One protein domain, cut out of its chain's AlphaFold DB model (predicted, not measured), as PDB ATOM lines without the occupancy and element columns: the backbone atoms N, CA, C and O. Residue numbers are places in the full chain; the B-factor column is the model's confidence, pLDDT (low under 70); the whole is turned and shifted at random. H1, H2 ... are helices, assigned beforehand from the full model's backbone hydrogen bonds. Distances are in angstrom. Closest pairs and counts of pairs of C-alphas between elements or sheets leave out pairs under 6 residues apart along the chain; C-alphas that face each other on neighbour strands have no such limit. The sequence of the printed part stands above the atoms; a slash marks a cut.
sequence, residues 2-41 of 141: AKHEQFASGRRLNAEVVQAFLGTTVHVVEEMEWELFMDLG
ATOM      1  N   ALA A   2      32.856  27.536   7.618       49.78
ATOM      2  CA  ALA A   2      32.520  28.555   8.626       49.78
ATOM      3  C   ALA A   2      31.012  28.869   8.751       49.78
ATOM      4  O   ALA A   2      30.484  28.864   9.856       49.78
ATOM      5  N   LYS A   3      30.286  29.057   7.637       57.19
ATOM      6  CA  LYS A   3      28.828  29.302   7.665       57.19
ATOM      7  C   LYS A   3      28.005  28.136   8.248       57.19
ATOM      8  O   LYS A   3      26.934  28.398   8.788       57.19
ATOM      9  N   HIS A   4      28.497  26.895   8.144       53.75
ATOM     10  CA  HIS A   4      27.826  25.684   8.641       53.75
ATOM     11  C   HIS A   4      28.128  25.415  10.123       53.75
ATOM     12  O   HIS A   4      27.220  25.091  10.877       53.75
ATOM     13  N   GLU A   5      29.371  25.607  10.567       55.19
ATOM     14  CA  GLU A   5      29.772  25.332  11.959       55.19
ATOM     15  C   GLU A   5      29.512  26.512  12.916       55.19
ATOM     16  O   GLU A   5      29.331  26.318  14.116       55.19
ATOM     17  N   GLN A   6      29.450  27.752  12.415       54.12
ATOM     18  CA  GLN A   6      29.313  28.964  13.244       54.12
ATOM     19  C   GLN A   6      27.868  29.452  13.403       54.12
ATOM     20  O   GLN A   6      27.646  30.563  13.887       54.12
ATOM     21  N   PHE A   7      26.871  28.643  13.029       48.50
ATOM     22  CA  PHE A   7      25.461  29.043  13.122       48.50
ATOM     23  C   PHE A   7      25.056  29.440  14.557       48.50
ATOM     24  O   PHE A   7      24.218  30.317  14.742       48.50
ATOM     25  N   ALA A   8      25.713  28.867  15.573       46.78
ATOM     26  CA  ALA A   8      25.444  29.137  16.984       46.78
ATOM     27  C   ALA A   8      26.268  30.289  17.609       46.78
ATOM     28  O   ALA A   8      25.920  30.743  18.696       46.78
ATOM     29  N   SER A   9      27.350  30.776  16.979       49.44
ATOM     30  CA  SER A   9      28.313  31.693  17.631       49.44
ATOM     31  C   SER A   9      28.185  33.172  17.238       49.44
ATOM     32  O   SER A   9      28.912  34.014  17.766       49.44
ATOM     33  N   GLY A  10      27.286  33.511  16.305       46.69
ATOM     34  CA  GLY A  10      26.998  34.892  15.885       46.69
ATOM     35  C   GLY A  10      28.125  35.608  15.122       46.69
ATOM     36  O   GLY A  10      27.913  36.701  14.605       46.69
ATOM     37  N   ARG A  11      29.313  35.005  14.999       52.44
ATOM     38  CA  ARG A  11      30.457  35.551  14.256       52.44
ATOM     39  C   ARG A  11      30.559  34.865  12.903       52.44
ATOM     40  O   ARG A  11      31.354  33.951  12.734       52.44
ATOM     41  N   ARG A  12      29.726  35.284  11.950       58.62
ATOM     42  CA  ARG A  12      29.808  34.802  10.567       58.62
ATOM     43  C   ARG A  12      30.995  35.446   9.861       58.62
ATOM     44  O   ARG A  12      31.065  36.668   9.764       58.62
ATOM     45  N   LEU A  13      31.878  34.622   9.308       68.00
ATOM     46  CA  LEU A  13      32.777  35.068   8.246       68.00
ATOM     47  C   LEU A  13      31.917  35.428   7.015       68.00
ATOM     48  O   LEU A  13      31.158  34.578   6.540       68.00
ATOM     49  N   ASN A  14      31.986  36.670   6.529       75.50
ATOM     50  CA  ASN A  14      31.283  37.114   5.319       75.50
ATOM     51  C   ASN A  14      32.274  37.340   4.158       75.50
ATOM     52  O   ASN A  14      33.487  37.408   4.367       75.50
ATOM     53  N   ALA A  15      31.759  37.428   2.929       74.81
ATOM     54  CA  ALA A  15      32.588  37.568   1.730       74.81
ATOM     55  C   ALA A  15      33.425  38.861   1.732       74.81
ATOM     56  O   ALA A  15      34.539  38.869   1.220       74.81
ATOM     57  N   GLU A  16      32.939  39.922   2.379       76.12
ATOM     58  CA  GLU A  16      33.651  41.196   2.536       76.12
ATOM     59  C   GLU A  16      34.924  41.047   3.383       76.12
ATOM     60  O   GLU A  16      35.980  41.566   3.020       76.12
ATOM     61  N   VAL A  17      34.856  40.288   4.485       76.38
ATOM     62  CA  VAL A  17      36.022  39.974   5.326       76.38
ATOM     63  C   VAL A  17      37.034  39.132   4.549       76.38
ATOM     64  O   VAL A  17      38.234  39.383   4.634       76.38
ATOM     65  N   VAL A  18      36.570  38.163   3.754       73.06
ATOM     66  CA  VAL A  18      37.445  37.331   2.909       73.06
ATOM     67  C   VAL A  18      38.125  38.172   1.826       73.06
ATOM     68  O   VAL A  18      39.337  38.057   1.639       73.06
ATOM     69  N   GLN A  19      37.383  39.073   1.174       78.88
ATOM     70  CA  GLN A  19      37.927  40.048   0.229       78.88
ATOM     71  C   GLN A  19      39.030  40.893   0.876       78.88
ATOM     72  O   GLN A  19      40.116  41.010   0.308       78.88
ATOM     73  N   ALA A  20      38.770  41.461   2.056       75.94
ATOM     74  CA  ALA A  20      39.717  42.338   2.736       75.94
ATOM     75  C   ALA A  20      41.027  41.620   3.100       75.94
ATOM     76  O   ALA A  20      42.092  42.229   3.059       75.94
ATOM     77  N   PHE A  21      40.956  40.325   3.423       75.56
ATOM     78  CA  PHE A  21      42.126  39.515   3.762       75.56
ATOM     79  C   PHE A  21      42.904  38.990   2.547       75.56
ATOM     80  O   PHE A  21      44.122  38.856   2.633       75.56
ATOM     81  N   LEU A  22      42.228  38.668   1.439       77.75
ATOM     82  CA  LEU A  22      42.839  38.001   0.279       77.75
ATOM     83  C   LEU A  22      43.067  38.920  -0.931       77.75
ATOM     84  O   LEU A  22      43.685  38.491  -1.899       77.75
ATOM     85  N   GLY A  23      42.575  40.164  -0.902       78.62
ATOM     86  CA  GLY A  23      42.697  41.098  -2.027       78.62
ATOM     87  C   GLY A  23      41.869  40.693  -3.253       78.62
ATOM     88  O   GLY A  23      42.273  40.963  -4.381       78.62
ATOM     89  N   THR A  24      40.734  40.024  -3.039       78.88
ATOM     90  CA  THR A  24      39.805  39.561  -4.090       78.88
ATOM     91  C   THR A  24      38.501  40.378  -4.095       78.88
ATOM     92  O   THR A  24      38.369  41.324  -3.322       78.88
ATOM     93  N   THR A  25      37.531  40.057  -4.955       86.25
ATOM     94  CA  THR A  25      36.191  40.674  -4.954       86.25
ATOM     95  C   THR A  25      35.156  39.745  -4.321       86.25
ATOM     96  O   THR A  25      35.292  38.524  -4.388       86.25
ATOM     97  N   VAL A  26      34.085  40.311  -3.749       82.25
ATOM     98  CA  VAL A  26      32.928  39.532  -3.261       82.25
ATOM     99  C   VAL A  26      32.407  38.559  -4.324       82.25
ATOM    100  O   VAL A  26      32.200  37.393  -4.011       82.25
ATOM    101  N   HIS A  27      32.273  39.004  -5.578       82.25
ATOM    102  CA  HIS A  27      31.768  38.169  -6.676       82.25
ATOM    103  C   HIS A  27      32.615  36.910  -6.891       82.25
ATOM    104  O   HIS A  27      32.075  35.821  -7.030       82.25
ATOM    105  N   VAL A  28      33.944  37.045  -6.869       83.81
ATOM    106  CA  VAL A  28      34.857  35.899  -7.009       83.81
ATOM    107  C   VAL A  28      34.724  34.944  -5.819       83.81
ATOM    108  O   VAL A  28      34.760  33.733  -5.995       83.81
ATOM    109  N   VAL A  29      34.534  35.465  -4.600       82.94
ATOM    110  CA  VAL A  29      34.318  34.629  -3.406       82.94
ATOM    111  C   VAL A  29      33.001  33.851  -3.496       82.94
ATOM    112  O   VAL A  29      32.969  32.678  -3.133       82.94
ATOM    113  N   GLU A  30      31.929  34.481  -3.977       84.69
ATOM    114  CA  GLU A  30      30.612  33.848  -4.132       84.69
ATOM    115  C   GLU A  30      30.594  32.804  -5.254       84.69
ATOM    116  O   GLU A  30      30.032  31.725  -5.073       84.69
ATOM    117  N   GLU A  31      31.251  33.087  -6.379       86.50
ATOM    118  CA  GLU A  31      31.402  32.151  -7.496       86.50
ATOM    119  C   GLU A  31      32.170  30.896  -7.060       86.50
ATOM    120  O   GLU A  31      31.679  29.782  -7.229       86.50
ATOM    121  N   MET A  32      33.305  31.069  -6.372       84.12
ATOM    122  CA  MET A  32      34.071  29.949  -5.816       84.12
ATOM    123  C   MET A  32      33.298  29.166  -4.745       84.12
ATOM    124  O   MET A  32      33.443  27.948  -4.644       84.12
ATOM    125  N   GLU A  33      32.493  29.840  -3.914       83.75
ATOM    126  CA  GLU A  33      31.631  29.166  -2.937       83.75
ATOM    127  C   GLU A  33      30.582  28.296  -3.638       83.75
ATOM    128  O   GLU A  33      30.348  27.161  -3.217       83.75
ATOM    129  N   TRP A  34      29.977  28.812  -4.708       82.56
ATOM    130  CA  TRP A  34      28.968  28.102  -5.484       82.56
ATOM    131  C   TRP A  34      29.544  26.898  -6.232       82.56
ATOM    132  O   TRP A  34      28.986  25.806  -6.136       82.56
ATOM    133  N   GLU A  35      30.674  27.068  -6.924       86.12
ATOM    134  CA  GLU A  35      31.371  25.976  -7.612       86.12
ATOM    135  C   GLU A  35      31.734  24.853  -6.636       86.12
ATOM    136  O   GLU A  35      31.378  23.697  -6.856       86.12
ATOM    137  N   LEU A  36      32.334  25.197  -5.492       82.44
ATOM    138  CA  LEU A  36      32.709  24.225  -4.469       82.44
ATOM    139  C   LEU A  36      31.489  23.510  -3.865       82.44
ATOM    140  O   LEU A  36      31.542  22.312  -3.590       82.44
ATOM    141  N   PHE A  37      30.380  24.223  -3.662       76.69
ATOM    142  CA  PHE A  37      29.135  23.636  -3.163       76.69
ATOM    143  C   PHE A  37      28.511  22.647  -4.162       76.69
ATOM    144  O   PHE A  37      28.017  21.590  -3.754       76.69
ATOM    145  N   MET A  38      28.561  22.966  -5.458       83.06
ATOM    146  CA  MET A  38      28.106  22.083  -6.535       83.06
ATOM    147  C   MET A  38      29.010  20.855  -6.692       83.06
ATOM    148  O   MET A  38      28.493  19.742  -6.785       83.06
ATOM    149  N   ASP A  39      30.331  21.027  -6.632       81.69
ATOM    150  CA  ASP A  39      31.307  19.929  -6.707       81.69
ATOM    151  C   ASP A  39      31.157  18.925  -5.554       81.69
ATOM    152  O   ASP A  39      31.343  17.721  -5.729       81.69
ATOM    153  N   LEU A  40      30.766  19.406  -4.370       73.25
ATOM    154  CA  LEU A  40      30.455  18.577  -3.201       73.25
ATOM    155  C   LEU A  40      29.058  17.937  -3.258       73.25
ATOM    156  O   LEU A  40      28.658  17.257  -2.312       73.25
ATOM    157  N   GLY A  41      28.291  18.145  -4.335       73.62
ATOM    158  CA  GLY A  41      26.944  17.594  -4.489       73.62
ATOM    159  C   GLY A  41      25.978  18.070  -3.404       73.62
ATOM    160  O   GLY A  41      25.111  17.307  -2.977       73.62
TER     161      GLY A  41
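What this domain is: This is residues 2 to 41 of the 141 residues of an uncharacterized protein of Aegilops tauschii subsp. strangulata (UniProt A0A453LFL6). What does one see first? A long helix, H3, meets a shorter one, H2, in a corner near their first residues, and an extended link leads from H2 to the tiny helix H1, making an open frame with H1 and H3 facing across an empty gap. Residues 5 to 10 stick out at the bend of the link, and residues 34 to 41 at the far end of H3. What is it made of? The 40 printed residues have three named helices, in the order H1, H2, H3, and no named strand, and the class is all helix. How spread is it? It is flat, spanning 29 by 26 by 11 A, and only just loose, close to compact, with a radius of gyration of the C-alphas of 11.2 A.

How they stand to each other: What does H3, residues 26 to 39, touch? With residues 26 to 30 alone it touches H2, residues 15 to 22; the closest C-alphas, of Ala 15 and Val 26, are 5.4 A apart. Their lines are about perpendicular, at 79 degrees. Where is H1, residues 2 to 5? It is apart from H3 and from H2. How are the backbones? In H2 and H3 every O i to N i+4 pair is within hydrogen-bond range; H1 is too short for such a pair, and its one O i to N i+3 pair is not within range.

Where its parts are: How long are the helices? H3 measures 20.0 A from first to last C-alpha, H2 10.4 A and H1 5.4 A. Where are the anchors? C-alpha 26 is at (32.928, 39.532, -3.261), C-alpha 39 at (31.307, 19.929, -6.707) and C-alpha 2 at (32.520, 28.555, 8.626).

The domain as a whole: How far does it reach? The two C-alphas farthest apart, of Ala 20 and Gly 41, are 28.8 A apart. Is it continuous? The printed part has no cut; the link from H2 to H3 is tight and that from H1 to H2 is short. Where is confidence low? Residues 2 to 13 are under 70, and the mean pLDDT of the printed part is 71.9.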